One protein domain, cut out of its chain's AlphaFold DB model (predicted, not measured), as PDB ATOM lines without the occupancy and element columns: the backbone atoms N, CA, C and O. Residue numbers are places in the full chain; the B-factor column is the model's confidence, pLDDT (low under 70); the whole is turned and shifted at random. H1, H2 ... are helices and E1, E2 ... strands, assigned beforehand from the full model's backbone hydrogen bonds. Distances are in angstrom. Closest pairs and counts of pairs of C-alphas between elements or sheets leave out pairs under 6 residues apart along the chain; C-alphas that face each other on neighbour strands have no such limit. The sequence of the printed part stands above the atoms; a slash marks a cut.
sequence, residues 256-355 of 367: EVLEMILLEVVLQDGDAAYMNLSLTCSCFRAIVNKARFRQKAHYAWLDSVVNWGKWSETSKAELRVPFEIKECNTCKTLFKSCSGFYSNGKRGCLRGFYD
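What this domain is: This is residues 256 to 355 of the 367 residues of the protein "CxC7 domain-containing protein" of Onychostoma macrolepis (UniProt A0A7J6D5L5). A knot of three helices, the helical hairpin H2 and H3 with H1 crossing at a steep tilt, sits at one end of a flat domain, and the longest helix, H4, runs from it through the middle toward H5 at the other end. A thin two-strand hairpin, E1 and E2, reaches away from H4 to one side, and a second small hairpin, E3 and E4, lies between it and the H5 end. The printed part has 100 residues, with five named helices followed by four named strands; each of the two sheets, E1 - E2 and E3 - E4, is antiparallel, and the class is mixed, helices and strands. The whole is compact, with a radius of gyration of the C-alphas of 14.2 A, and spans 41 by 37 by 20 A.

How they stand to each other: E1, residues 324 to 327, and E2, residues 334 to 337, form an antiparallel hairpin, with N 324 and O 337 at 2.8 A and N 326 and O 335 at 2.9 A, within hydrogen-bond range. E3, residues 340 to 342, and E4, residues 352 to 354, form another, with N 354 and O 340 at 2.7 A. The closest C-alphas of E2 and E3, those of Lys 336 and Tyr 342, are 7.7 A apart. H4, residues 291 to 305, is apart from E1, E2 and E4; its closest C-alpha pair with E3 is Leu 302 and Phe 341, 7.8 A. H1, residues 256 to 269, touches H4 at a steep tilt of 51 degrees, the same way, closest at the C-alphas of Leu 263 and Ala 297, 6.1 A. With residues 262 to 266 alone H1 touches H2, residues 272 to 280, at a steep tilt of 47 degrees, opposite ways; the C-alphas of Val 266 and Ala 273 are closest, 5.2 A. H2 and H3, residues 282 to 288, form a helical hairpin, a shallow tilt of 21 degrees, and touch closest at the C-alphas of Ser 278 and Arg 285, 3.9 A. H5, residues 313 to 319, touches no helix; its C-alpha 319 is 5.4 A from C-alpha 340 of E3, their closest pair. In the five helices every O i to N i+4 pair is within hydrogen-bond range.

Where its parts are: H1 begins at C-alpha 256 (-59.858, 473.316, 0.608) and is 20.2 A long, H2 12.9 A, H3 10.1 A. H4 is 21.6 A long and ends at C-alpha 305 (-43.485, 468.047, -17.260); H5 is 10.1 A. E1 measures 10.1 A, E2 9.3 A, E3 6.9 A and E4 6.7 A, the last ending at C-alpha 354 (-46.562, 456.532, -25.594).

The domain as a whole: The two C-alphas farthest apart, those of Cys 281 and Ser 312, are 42.2 A apart. The printed part has no cut and no long link. Residues 309 to 315, of which 313 to 315 belong to H5, stand free. The mean pLDDT of the printed part is 83.5; residues 354 to 355 are under 70.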
ATOM      1  N   GLU A 256     -60.556 472.792   1.775       75.00
ATOM      2  CA  GLU A 256     -59.858 473.316   0.608       75.00
ATOM      3  C   GLU A 256     -58.340 473.381   0.819       75.00
ATOM      4  O   GLU A 256     -57.579 472.982  -0.061       75.00
ATOM      5  N   VAL A 257     -57.890 473.844   1.990       77.12
ATOM      6  CA  VAL A 257     -56.465 473.924   2.346       77.12
ATOM      7  C   VAL A 257     -55.901 472.520   2.542       77.12
ATOM      8  O   VAL A 257     -54.814 472.219   2.055       77.12
ATOM      9  N   LEU A 258     -56.663 471.631   3.184       84.62
ATOM     10  CA  LEU A 258     -56.263 470.236   3.329       84.62
ATOM     11  C   LEU A 258     -56.137 469.547   1.962       84.62
ATOM     12  O   LEU A 258     -55.151 468.864   1.705       84.62
ATOM     13  N   GLU A 259     -57.090 469.770   1.056       88.12
ATOM     14  CA  GLU A 259     -57.017 469.257  -0.313       88.12
ATOM     15  C   GLU A 259     -55.771 469.776  -1.051       88.12
ATOM     16  O   GLU A 259     -55.130 469.015  -1.770       88.12
ATOM     17  N   MET A 260     -55.382 471.041  -0.852       85.06
ATOM     18  CA  MET A 260     -54.149 471.591  -1.429       85.06
ATOM     19  C   MET A 260     -52.887 470.916  -0.885       85.06
ATOM     20  O   MET A 260     -51.993 470.598  -1.666       85.06
ATOM     21  N   ILE A 261     -52.821 470.664   0.423       87.69
ATOM     22  CA  ILE A 261     -51.678 469.980   1.041       87.69
ATOM     23  C   ILE A 261     -51.566 468.552   0.513       87.69
ATOM     24  O   ILE A 261     -50.497 468.136   0.077       87.69
ATOM     25  N   LEU A 262     -52.671 467.805   0.496       91.94
ATOM     26  CA  LEU A 262     -52.667 466.428  -0.002       91.94
ATOM     27  C   LEU A 262     -52.297 466.364  -1.488       91.94
ATOM     28  O   LEU A 262     -51.610 465.435  -1.908       91.94
ATOM     29  N   LEU A 263     -52.726 467.350  -2.282       92.12
ATOM     30  CA  LEU A 263     -52.329 467.472  -3.682       92.12
ATOM     31  C   LEU A 263     -50.813 467.659  -3.814       92.12
ATOM     32  O   LEU A 263     -50.199 467.026  -4.668       92.12
ATOM     33  N   GLU A 264     -50.214 468.494  -2.965       92.06
ATOM     34  CA  GLU A 264     -48.768 468.711  -2.953       92.06
ATOM     35  C   GLU A 264     -48.005 467.433  -2.588       92.06
ATOM     36  O   GLU A 264     -47.064 467.075  -3.291       92.06
ATOM     37  N   VAL A 265     -48.454 466.697  -1.566       89.88
ATOM     38  CA  VAL A 265     -47.855 465.406  -1.177       89.88
ATOM     39  C   VAL A 265     -47.909 464.406  -2.333       89.88
ATOM     40  O   VAL A 265     -46.899 463.798  -2.678       89.88
ATOM     41  N   VAL A 266     -49.061 464.281  -3.001       92.06
ATOM     42  CA  VAL A 266     -49.200 463.411  -4.181       92.06
ATOM     43  C   VAL A 266     -48.252 463.827  -5.303       92.06
ATOM     44  O   VAL A 266     -47.682 462.971  -5.971       92.06
ATOM     45  N   LEU A 267     -48.046 465.125  -5.516       90.38
ATOM     46  CA  LEU A 267     -47.114 465.609  -6.531       90.38
ATOM     47  C   LEU A 267     -45.647 465.367  -6.143       90.38
ATOM     48  O   LEU A 267     -44.821 465.185  -7.031       90.38
ATOM     49  N   GLN A 268     -45.296 465.322  -4.860       87.12
ATOM     50  CA  GLN A 268     -43.923 465.046  -4.413       87.12
ATOM     51  C   GLN A 268     -43.574 463.553  -4.428       87.12
ATOM     52  O   GLN A 268     -42.484 463.170  -4.873       87.12
ATOM     53  N   ASP A 269     -44.515 462.713  -4.008       83.81
ATOM     54  CA  ASP A 269     -44.299 461.276  -3.806       83.81
ATOM     55  C   ASP A 269     -44.839 460.422  -4.963       83.81
ATOM     56  O   ASP A 269     -44.486 459.248  -5.114       83.81
ATOM     57  N   GLY A 270     -45.662 461.013  -5.828       86.06
ATOM     58  CA  GLY A 270     -46.308 460.335  -6.942       86.06
ATOM     59  C   GLY A 270     -47.438 459.404  -6.498       86.06
ATOM     60  O   GLY A 270     -48.057 459.561  -5.449       86.06
ATOM     61  N   ASP A 271     -47.722 458.395  -7.313       83.56
ATOM     62  CA  ASP A 271     -48.914 457.558  -7.190       83.56
ATOM     63  C   ASP A 271     -48.946 456.689  -5.925       83.56
ATOM     64  O   ASP A 271     -50.023 456.333  -5.446       83.56
ATOM     65  N   ALA A 272     -47.784 456.401  -5.335       83.75
ATOM     66  CA  ALA A 272     -47.699 455.693  -4.058       83.75
ATOM     67  C   ALA A 272     -48.371 456.479  -2.913       83.75
ATOM     68  O   ALA A 272     -48.928 455.881  -1.988       83.75
ATOM     69  N   ALA A 273     -48.404 457.814  -3.012       86.25
ATOM     70  CA  ALA A 273     -49.018 458.681  -2.016       86.25
ATOM     71  C   ALA A 273     -50.513 458.404  -1.831       86.25
ATOM     72  O   ALA A 273     -51.018 458.514  -0.719       86.25
ATOM     73  N   TYR A 274     -51.236 458.001  -2.883       85.00
ATOM     74  CA  TYR A 274     -52.674 457.736  -2.777       85.00
ATOM     75  C   TYR A 274     -52.990 456.639  -1.764       85.00
ATOM     76  O   TYR A 274     -53.944 456.775  -0.994       85.00
ATOM     77  N   MET A 275     -52.196 455.564  -1.757       82.81
ATOM     78  CA  MET A 275     -52.370 454.470  -0.806       82.81
ATOM     79  C   MET A 275     -51.951 454.916   0.592       82.81
ATOM     80  O   MET A 275     -52.745 454.799   1.522       82.81
ATOM     81  N   ASN A 276     -50.768 455.519   0.722       82.38
ATOM     82  CA  ASN A 276     -50.247 455.977   2.011       82.38
ATOM     83  C   ASN A 276     -51.218 456.950   2.700       82.38
ATOM     84  O   ASN A 276     -51.617 456.719   3.839       82.38
ATOM     85  N   LEU A 277     -51.703 457.962   1.975       86.62
ATOM     86  CA  LEU A 277     -52.678 458.934   2.476       86.62
ATOM     87  C   LEU A 277     -54.040 458.295   2.784       86.62
ATOM     88  O   LEU A 277     -54.713 458.691   3.735       86.62
ATOM     89  N   SER A 278     -54.455 457.283   2.014       84.75
ATOM     90  CA  SER A 278     -55.687 456.533   2.296       84.75
ATOM     91  C   SER A 278     -55.594 455.692   3.569       84.75
ATOM     92  O   SER A 278     -56.629 455.387   4.174       84.75
ATOM     93  N   LEU A 279     -54.390 455.290   3.970       76.25
ATOM     94  CA  LEU A 279     -54.147 454.540   5.200       76.25
ATOM     95  C   LEU A 279     -54.008 455.455   6.424       76.25
ATOM     96  O   LEU A 279     -54.343 455.016   7.517       76.25
ATOM     97  N   THR A 280     -53.602 456.719   6.251       78.38
ATOM     98  CA  THR A 280     -53.396 457.663   7.362       78.38
ATOM     99  C   THR A 280     -54.676 457.960   8.146       78.38
ATOM    100  O   THR A 280     -54.696 457.832   9.365       78.38
ATOM    101  N   CYS A 281     -55.759 458.377   7.476       82.50
ATOM    102  CA  CYS A 281     -57.047 458.602   8.138       82.50
ATOM    103  C   CYS A 281     -58.232 458.576   7.157       82.50
ATOM    104  O   CYS A 281     -58.081 458.706   5.938       82.50
ATOM    105  N   SER A 282     -59.448 458.446   7.695       77.75
ATOM    106  CA  SER A 282     -60.683 458.383   6.899       77.75
ATOM    107  C   SER A 282     -60.976 459.672   6.118       77.75
ATOM    108  O   SER A 282     -61.515 459.596   5.014       77.75
ATOM    109  N   CYS A 283     -60.591 460.842   6.641       83.31
ATOM    110  CA  CYS A 283     -60.731 462.123   5.945       83.31
ATOM    111  C   CYS A 283     -59.842 462.181   4.695       83.31
ATOM    112  O   CYS A 283     -60.325 462.494   3.607       83.31
ATOM    113  N   PHE A 284     -58.568 461.800   4.819       89.25
ATOM    114  CA  PHE A 284     -57.621 461.811   3.702       89.25
ATOM    115  C   PHE A 284     -58.048 460.807   2.640       89.25
ATOM    116  O   PHE A 284     -58.165 461.175   1.472       89.25
ATOM    117  N   ARG A 285     -58.427 459.587   3.054       88.62
ATOM    118  CA  ARG A 285     -59.032 458.576   2.176       88.62
ATOM    119  C   ARG A 285     -60.222 459.134   1.394       88.62
ATOM    120  O   ARG A 285     -60.324 458.910   0.189       88.62
ATOM    121  N   ALA A 286     -61.113 459.871   2.057       87.19
ATOM    122  CA  ALA A 286     -62.277 460.472   1.414       87.19
ATOM    123  C   ALA A 286     -61.912 461.580   0.413       87.19
ATOM    124  O   ALA A 286     -62.666 461.794  -0.531       87.19
ATOM    125  N   ILE A 287     -60.791 462.284   0.591       90.75
ATOM    126  CA  ILE A 287     -60.311 463.308  -0.350       90.75
ATOM    127  C   ILE A 287     -59.616 462.654  -1.545       90.75
ATOM    128  O   ILE A 287     -60.020 462.882  -2.685       90.75
ATOM    129  N   VAL A 288     -58.615 461.804  -1.299       90.44
ATOM    130  CA  VAL A 288     -57.741 461.264  -2.355       90.44
ATOM    131  C   VAL A 288     -58.436 460.241  -3.263       90.44
ATOM    132  O   VAL A 288     -57.989 459.986  -4.383       90.44
ATOM    133  N   ASN A 289     -59.573 459.690  -2.826       88.00
ATOM    134  CA  ASN A 289     -60.426 458.830  -3.649       88.00
ATOM    135  C   ASN A 289     -61.466 459.590  -4.484       88.00
ATOM    136  O   ASN A 289     -62.152 458.971  -5.297       88.00
ATOM    137  N   LYS A 290     -61.584 460.921  -4.358       90.94
ATOM    138  CA  LYS A 290     -62.456 461.704  -5.248       90.94
ATOM    139  C   LYS A 290     -61.877 461.723  -6.661       90.94
ATOM    140  O   LYS A 290     -60.734 462.131  -6.863       90.94
ATOM    141  N   ALA A 291     -62.709 461.411  -7.657       86.50
ATOM    142  CA  ALA A 291     -62.330 461.499  -9.069       86.50
ATOM    143  C   ALA A 291     -61.782 462.891  -9.440       86.50
ATOM    144  O   ALA A 291     -60.737 463.000 -10.075       86.50
ATOM    145  N   ARG A 292     -62.430 463.960  -8.950       89.25
ATOM    146  CA  ARG A 292     -61.993 465.350  -9.157       89.25
ATOM    147  C   ARG A 292     -60.581 465.617  -8.624       89.25
ATOM    148  O   ARG A 292     -59.809 466.306  -9.281       89.25
ATOM    149  N   PHE A 293     -60.243 465.081  -7.451       91.75
ATOM    150  CA  PHE A 293     -58.920 465.257  -6.850       91.75
ATOM    151  C   PHE A 293     -57.841 464.559  -7.686       91.75
ATOM    152  O   PHE A 293     -56.835 465.169  -8.036       91.75
ATOM    153  N   ARG A 294     -58.096 463.308  -8.086       89.75
ATOM    154  CA  ARG A 294     -57.179 462.526  -8.933       89.75
ATOM    155  C   ARG A 294     -56.950 463.172 -10.299       89.75
ATOM    156  O   ARG A 294     -55.819 463.219 -10.772       89.75
ATOM    157  N   GLN A 295     -58.000 463.728 -10.907       88.50
ATOM    158  CA  GLN A 295     -57.881 464.512 -12.141       88.50
ATOM    159  C   GLN A 295     -57.032 465.769 -11.933       88.50
ATOM    160  O   GLN A 295     -56.148 466.052 -12.737       88.50
ATOM    161  N   LYS A 296     -57.262 466.507 -10.841       91.12
ATOM    162  CA  LYS A 296     -56.489 467.708 -10.502       91.12
ATOM    163  C   LYS A 296     -54.999 467.392 -10.329       91.12
ATOM    164  O   LYS A 296     -54.171 468.115 -10.872       91.12
ATOM    165  N   ALA A 297     -54.669 466.303  -9.637       91.50
ATOM    166  CA  ALA A 297     -53.297 465.824  -9.479       91.50
ATOM    167  C   ALA A 297     -52.654 465.429 -10.813       91.50
ATOM    168  O   ALA A 297     -51.521 465.816 -11.082       91.50
ATOM    169  N   HIS A 298     -53.386 464.723 -11.676       89.88
ATOM    170  CA  HIS A 298     -52.894 464.341 -13.003       89.88
ATOM    171  C   HIS A 298     -52.583 465.542 -13.890       89.88
ATOM    172  O   HIS A 298     -51.492 465.617 -14.448       89.88
ATOM    173  N   TYR A 299     -53.498 466.508 -13.985       90.75
ATOM    174  CA  TYR A 299     -53.243 467.717 -14.768       90.75
ATOM    175  C   TYR A 299     -52.090 468.536 -14.194       90.75
ATOM    176  O   TYR A 299     -51.241 468.988 -14.953       90.75
ATOM    177  N   ALA A 300     -52.008 468.671 -12.868       90.62
ATOM    178  CA  ALA A 300     -50.894 469.363 -12.228       90.62
ATOM    179  C   ALA A 300     -49.545 468.673 -12.504       90.62
ATOM    180  O   ALA A 300     -48.539 469.349 -12.713       90.62
ATOM    181  N   TRP A 301     -49.519 467.339 -12.555       91.50
ATOM    182  CA  TRP A 301     -48.339 466.593 -12.978       91.50
ATOM    183  C   TRP A 301     -48.006 466.845 -14.458       91.50
ATOM    184  O   TRP A 301     -46.868 467.215 -14.749       91.50
ATOM    185  N   LEU A 302     -48.971 466.727 -15.377       88.94
ATOM    186  CA  LEU A 302     -48.775 467.005 -16.808       88.94
ATOM    187  C   LEU A 302     -48.225 468.417 -17.051       88.94
ATOM    188  O   LEU A 302     -47.253 468.595 -17.785       88.94
ATOM    189  N   ASP A 303     -48.808 469.412 -16.388       90.19
ATOM    190  CA  ASP A 303     -48.394 470.813 -16.467       90.19
ATOM    191  C   ASP A 303     -46.987 471.042 -15.872       90.19
ATOM    192  O   ASP A 303     -46.332 472.030 -16.196       90.19
ATOM    193  N   SER A 304     -46.492 470.122 -15.034       89.06
ATOM    194  CA  SER A 304     -45.130 470.175 -14.486       89.06
ATOM    195  C   SER A 304     -44.054 469.597 -15.407       89.06
ATOM    196  O   SER A 304     -42.881 469.922 -15.237       89.06
ATOM    197  N   VAL A 305     -44.429 468.734 -16.358       85.75
ATOM    198  CA  VAL A 305     -43.485 468.047 -17.260       85.75
ATOM    199  C   VAL A 305     -43.584 468.523 -18.710       85.75
ATOM    200  O   VAL A 305     -42.647 468.317 -19.478       85.75
ATOM    201  N   VAL A 306     -44.670 469.211 -19.087       86.12
ATOM    202  CA  VAL A 306     -44.888 469.737 -20.444       86.12
ATOM    203  C   VAL A 306     -45.176 471.235 -20.417       86.12
ATOM    204  O   VAL A 306     -46.092 471.707 -19.749       86.12
ATOM    205  N   ASN A 307     -44.447 472.001 -21.233       87.44
ATOM    206  CA  ASN A 307     -44.788 473.398 -21.498       87.44
ATOM    207  C   ASN A 307     -45.837 473.496 -22.617       87.44
ATOM    208  O   ASN A 307     -45.504 473.671 -23.793       87.44
ATOM    209  N   TRP A 308     -47.112 473.418 -22.235       86.50
ATOM    210  CA  TRP A 308     -48.251 473.469 -23.159       86.50
ATOM    211  C   TRP A 308     -48.353 474.768 -23.966       86.50
ATOM    212  O   TRP A 308     -48.973 474.774 -25.025       86.50
ATOM    213  N   GLY A 309     -47.717 475.864 -23.534       85.81
ATOM    214  CA  GLY A 309     -47.710 477.129 -24.277       85.81
ATOM    215  C   GLY A 309     -47.062 477.033 -25.664       85.81
ATOM    216  O   GLY A 309     -47.306 477.885 -26.511       85.81
ATOM    217  N   LYS A 310     -46.266 475.984 -25.910       86.56
ATOM    218  CA  LYS A 310     -45.594 475.725 -27.193       86.56
ATOM    219  C   LYS A 310     -46.366 474.787 -28.131       86.56
ATOM    220  O   LYS A 310     -45.889 474.517 -29.228       86.56
ATOM    221  N   TRP A 311     -47.518 474.272 -27.704       87.94
ATOM    222  CA  TRP A 311     -48.277 473.246 -28.423       87.94
ATOM    223  C   TRP A 311     -49.535 473.826 -29.079       87.94
ATOM    224  O   TRP A 311     -50.139 474.763 -28.553       87.94
ATOM    225  N   SER A 312     -49.939 473.251 -30.217       89.88
ATOM    226  CA  SER A 312     -51.188 473.614 -30.900       89.88
ATOM    227  C   SER A 312     -52.416 473.213 -30.071       89.88
ATOM    228  O   SER A 312     -52.347 472.276 -29.273       89.88
ATOM    229  N   GLU A 313     -53.554 473.886 -30.266       87.69
ATOM    230  CA  GLU A 313     -54.804 473.534 -29.570       87.69
ATOM    231  C   GLU A 313     -55.278 472.111 -29.897       87.69
ATOM    232  O   GLU A 313     -55.740 471.398 -29.008       87.69
ATOM    233  N   THR A 314     -55.075 471.652 -31.135       86.56
ATOM    234  CA  THR A 314     -55.380 470.273 -31.544       86.56
ATOM    235  C   THR A 314     -54.546 469.266 -30.752       86.56
ATOM    236  O   THR A 314     -55.087 468.334 -30.168       86.56
ATOM    237  N   SER A 315     -53.239 469.503 -30.622       82.44
ATOM    238  CA  SER A 315     -52.352 468.603 -29.876       82.44
ATOM    239  C   SER A 315     -52.624 468.615 -28.366       82.44
ATOM    240  O   SER A 315     -52.467 467.596 -27.696       82.44
ATOM    241  N   LYS A 316     -53.055 469.755 -27.806       85.88
ATOM    242  CA  LYS A 316     -53.500 469.829 -26.404       85.88
ATOM    243  C   LYS A 316     -54.757 468.997 -26.174       85.88
ATOM    244  O   LYS A 316     -54.831 468.309 -25.160       85.88
ATOM    245  N   ALA A 317     -55.720 469.053 -27.095       83.88
ATOM    246  CA  ALA A 317     -56.962 468.291 -26.997       83.88
ATOM    247  C   ALA A 317     -56.728 466.771 -27.037       83.88
ATOM    248  O   ALA A 317     -57.483 466.025 -26.421       83.88
ATOM    249  N   GLU A 318     -55.669 466.324 -27.713       82.81
ATOM    250  CA  GLU A 318     -55.319 464.906 -27.830       82.81
ATOM    251  C   GLU A 318     -54.476 464.387 -26.655       82.81
ATOM    252  O   GLU A 318     -54.677 463.260 -26.208       82.81
ATOM    253  N   LEU A 319     -53.539 465.195 -26.140       81.94
ATOM    254  CA  LEU A 319     -52.504 464.725 -25.205       81.94
ATOM    255  C   LEU A 319     -52.677 465.224 -23.764       81.94
ATOM    256  O   LEU A 319     -52.104 464.647 -22.839       81.94
ATOM    257  N   ARG A 320     -53.463 466.286 -23.536       87.31
ATOM    258  CA  ARG A 320     -53.784 466.795 -22.192       87.31
ATOM    259  C   ARG A 320     -55.153 466.283 -21.748       87.31
ATOM    260  O   ARG A 320     -56.063 467.058 -21.459       87.31
ATOM    261  N   VAL A 321     -55.284 464.962 -21.705       84.88
ATOM    262  CA  VAL A 321     -56.521 464.232 -21.385       84.88
ATOM    263  C   VAL A 321     -56.393 463.482 -20.049       84.88
ATOM    264  O   VAL A 321     -55.272 463.235 -19.584       84.88
ATOM    265  N   PRO A 322     -57.510 463.145 -19.371       82.44
ATOM    266  CA  PRO A 322     -57.453 462.332 -18.160       82.44
ATOM    267  C   PRO A 322     -56.925 460.923 -18.467       82.44
ATOM    268  O   PRO A 322     -57.058 460.425 -19.582       82.44
ATOM    269  N   PHE A 323     -56.344 460.275 -17.460       78.69
ATOM    270  CA  PHE A 323     -55.939 458.875 -17.550       78.69
ATOM    271  C   PHE A 323     -57.094 457.931 -17.200       78.69
ATOM    272  O   PHE A 323     -57.959 458.256 -16.383       78.69
ATOM    273  N   GLU A 324     -57.045 456.729 -17.758       79.12
ATOM    274  CA  GLU A 324     -57.868 455.584 -17.381       79.12
ATOM    275  C   GLU A 324     -57.025 454.579 -16.593       79.12
ATOM    276  O   GLU A 324     -55.813 454.499 -16.778       79.12
ATOM    277  N   ILE A 325     -57.639 453.806 -15.697       77.06
ATOM    278  CA  ILE A 325     -56.966 452.671 -15.056       77.06
ATOM    279  C   ILE A 325     -57.398 451.405 -15.783       77.06
ATOM    280  O   ILE A 325     -58.585 451.084 -15.794       77.06
ATOM    281  N   LYS A 326     -56.432 450.695 -16.363       78.75
ATOM    282  CA  LYS A 326     -56.636 449.411 -17.038       78.75
ATOM    283  C   LYS A 326     -55.855 448.306 -16.340       78.75
ATOM    284  O   LYS A 326     -54.874 448.574 -15.651       78.75
ATOM    285  N   GLU A 327     -56.287 447.066 -16.525       82.94
ATOM    286  CA  GLU A 327     -55.558 445.876 -16.090       82.94
ATOM    287  C   GLU A 327     -54.715 445.341 -17.250       82.94
ATOM    288  O   GLU A 327     -55.210 445.219 -18.365       82.94
ATOM    289  N   CYS A 328     -53.440 445.029 -17.001       82.12
ATOM    290  CA  CYS A 328     -52.573 444.450 -18.022       82.12
ATOM    291  C   CYS A 328     -52.988 443.012 -18.355       82.12
ATOM    292  O   CYS A 328     -53.028 442.156 -17.471       82.12
ATOM    293  N   ASN A 329     -53.188 442.711 -19.637       85.75
ATOM    294  CA  ASN A 329     -53.557 441.371 -20.088       85.75
ATOM    295  C   ASN A 329     -52.518 440.297 -19.718       85.75
ATOM    296  O   ASN A 329     -52.916 439.192 -19.339       85.75
ATOM    297  N   THR A 330     -51.227 440.642 -19.743       86.19
ATOM    298  CA  THR A 330     -50.101 439.732 -19.468       86.19
ATOM    299  C   THR A 330     -49.837 439.529 -17.976       86.19
ATOM    300  O   THR A 330     -49.870 438.401 -17.491       86.19
ATOM    301  N   CYS A 331     -49.578 440.605 -17.224       86.50
ATOM    302  CA  CYS A 331     -49.155 440.511 -15.819       86.50
ATOM    303  C   CYS A 331     -50.255 440.840 -14.801       86.50
ATOM    304  O   CYS A 331     -49.981 440.853 -13.601       86.50
ATOM    305  N   LYS A 332     -51.476 441.157 -15.255       85.06
ATOM    306  CA  LYS A 332     -52.637 441.507 -14.412       85.06
ATOM    307  C   LYS A 332     -52.432 442.713 -13.491       85.06
ATOM    308  O   LYS A 332     -53.242 442.984 -12.612       85.06
ATOM    309  N   THR A 333     -51.364 443.480 -13.703       77.38
ATOM    310  CA  THR A 333     -51.088 444.698 -12.937       77.38
ATOM    311  C   THR A 333     -51.946 445.847 -13.458       77.38
ATOM    312  O   THR A 333     -52.041 446.054 -14.668       77.38
ATOM    313  N   LEU A 334     -52.548 446.611 -12.543       75.06
ATOM    314  CA  LEU A 334     -53.270 447.836 -12.880       75.06
ATOM    315  C   LEU A 334     -52.290 448.942 -13.284       75.06
ATOM    316  O   LEU A 334     -51.310 449.195 -12.582       75.06
ATOM    317  N   PHE A 335     -52.568 449.638 -14.381       70.81
ATOM    318  CA  PHE A 335     -51.732 450.723 -14.882       70.81
ATOM    319  C   PHE A 335     -52.570 451.889 -15.409       70.81
ATOM    320  O   PHE A 335     -53.745 451.739 -15.750       70.81
ATOM    321  N   LYS A 336     -51.955 453.074 -15.458       74.81
ATOM    322  CA  LYS A 336     -52.553 454.257 -16.078       74.81
ATOM    323  C   LYS A 336     -52.412 454.163 -17.593       74.81
ATOM    324  O   LYS A 336     -51.298 454.175 -18.105       74.81
ATOM    325  N   SER A 337     -53.539 454.101 -18.283       73.00
ATOM    326  CA  SER A 337     -53.648 454.183 -19.733       73.00
ATOM    327  C   SER A 337     -54.059 455.600 -20.123       73.00
ATOM    328  O   SER A 337     -55.117 456.082 -19.721       73.00
ATOM    329  N   CYS A 338     -53.234 456.274 -20.912       71.62
ATOM    330  CA  CYS A 338     -53.567 457.548 -21.540       71.62
ATOM    331  C   CYS A 338     -52.790 457.687 -22.846       71.62
ATOM    332  O   CYS A 338     -51.641 457.257 -22.932       71.62
ATOM    333  N   SER A 339     -53.389 458.330 -23.843       71.25
ATOM    334  CA  SER A 339     -52.652 458.763 -25.028       71.25
ATOM    335  C   SER A 339     -51.613 459.815 -24.621       71.25
ATOM    336  O   SER A 339     -51.964 460.823 -24.008       71.25
ATOM    337  N   GLY A 340     -50.333 459.580 -24.927       75.00
ATOM    338  CA  GLY A 340     -49.243 460.518 -24.641       75.00
ATOM    339  C   GLY A 340     -48.364 460.145 -23.442       75.00
ATOM    340  O   GLY A 340     -47.736 459.096 -23.423       75.00
ATOM    341  N   PHE A 341     -48.210 461.039 -22.467       75.62
ATOM    342  CA  PHE A 341     -47.150 460.951 -21.448       75.62
ATOM    343  C   PHE A 341     -47.439 459.932 -20.339       75.62
ATOM    344  O   PHE A 341     -48.562 459.859 -19.845       75.62
ATOM    345  N   TYR A 342     -46.405 459.240 -19.845       74.06
ATOM    346  CA  TYR A 342     -46.521 458.341 -18.691       74.06
ATOM    347  C   TYR A 342     -45.438 458.567 -17.635       74.06
ATOM    348  O   TYR A 342     -44.290 458.923 -17.919       74.06
ATOM    349  N   SER A 343     -45.822 458.365 -16.373       75.50
ATOM    350  CA  SER A 343     -44.945 458.399 -15.201       75.50
ATOM    351  C   SER A 343     -45.667 457.830 -13.976       75.50
ATOM    352  O   SER A 343     -46.813 457.400 -14.057       75.50
ATOM    353  N   ASN A 344     -45.006 457.874 -12.821       78.25
ATOM    354  CA  ASN A 344     -45.586 457.596 -11.510       78.25
ATOM    355  C   ASN A 344     -46.272 458.826 -10.884       78.25
ATOM    356  O   ASN A 344     -46.395 458.877  -9.668       78.25
ATOM    357  N   GLY A 345     -46.636 459.853 -11.662       80.75
ATOM    358  CA  GLY A 345     -47.333 461.050 -11.167       80.75
ATOM    359  C   GLY A 345     -46.493 462.027 -10.332       80.75
ATOM    360  O   GLY A 345     -47.024 463.042  -9.886       80.75
ATOM    361  N   LYS A 346     -45.196 461.758 -10.129       85.75
ATOM    362  CA  LYS A 346     -44.289 462.655  -9.402       85.75
ATOM    363  C   LYS A 346     -43.938 463.885 -10.247       85.75
ATOM    364  O   LYS A 346     -43.574 463.770 -11.417       85.75
ATOM    365  N   ARG A 347     -44.036 465.071  -9.648       87.12
ATOM    366  CA  ARG A 347     -43.779 466.380 -10.259       87.12
ATOM    367  C   ARG A 347     -42.393 466.423 -10.888       87.12
ATOM    368  O   ARG A 347     -41.408 466.048 -10.258       87.12
ATOM    369  N   GLY A 348     -42.326 466.900 -12.128       84.44
ATOM    370  CA  GLY A 348     -41.075 466.999 -12.882       84.44
ATOM    371  C   GLY A 348     -40.488 465.653 -13.324       84.44
ATOM    372  O   GLY A 348     -39.508 465.637 -14.063       84.44
ATOM    373  N   CYS A 349     -41.074 464.521 -12.926       80.38
ATOM    374  CA  CYS A 349     -40.632 463.202 -13.353       80.38
ATOM    375  C   CYS A 349     -41.491 462.727 -14.526       80.38
ATOM    376  O   CYS A 349     -42.655 462.359 -14.351       80.38
ATOM    377  N   LEU A 350     -40.898 462.690 -15.717       80.25
ATOM    378  CA  LEU A 350     -41.457 462.044 -16.901       80.25
ATOM    379  C   LEU A 350     -40.709 460.730 -17.146       80.25
ATOM    380  O   LEU A 350     -39.481 460.739 -17.182       80.25
ATOM    381  N   ARG A 351     -41.425 459.610 -17.303       73.31
ATOM    382  CA  ARG A 351     -40.797 458.317 -17.626       73.31
ATOM    383  C   ARG A 351     -40.769 458.041 -19.126       73.31
ATOM    384  O   ARG A 351     -39.816 457.436 -19.597       73.31
ATOM    385  N   GLY A 352     -41.751 458.534 -19.875       72.06
ATOM    386  CA  GLY A 352     -41.723 458.462 -21.330       72.06
ATOM    387  C   GLY A 352     -43.003 458.957 -21.991       72.06
ATOM    388  O   GLY A 352     -43.911 459.468 -21.332       72.06
ATOM    389  N   PHE A 353     -43.048 458.811 -23.311       71.06
ATOM    390  CA  PHE A 353     -44.174 459.161 -24.170       71.06
ATOM    391  C   PHE A 353     -44.634 457.896 -24.901       71.06
ATOM    392  O   PHE A 353     -43.815 457.216 -25.516       71.06
ATOM    393  N   TYR A 354     -45.916 457.562 -24.794       64.44
ATOM    394  CA  TYR A 354     -46.562 456.532 -25.594       64.44
ATOM    395  C   TYR A 354     -46.703 457.058 -27.022       64.44
ATOM    396  O   TYR A 354     -47.692 457.717 -27.342       64.44
ATOM    397  N   ASP A 355     -45.707 456.801 -27.868       54.31
ATOM    398  CA  ASP A 355     -45.863 456.974 -29.310       54.31
ATOM    399  C   ASP A 355     -46.328 455.635 -29.887       54.31
ATOM    400  O   ASP A 355     -45.598 454.648 -29.829       54.31
TER     401      ASP A 355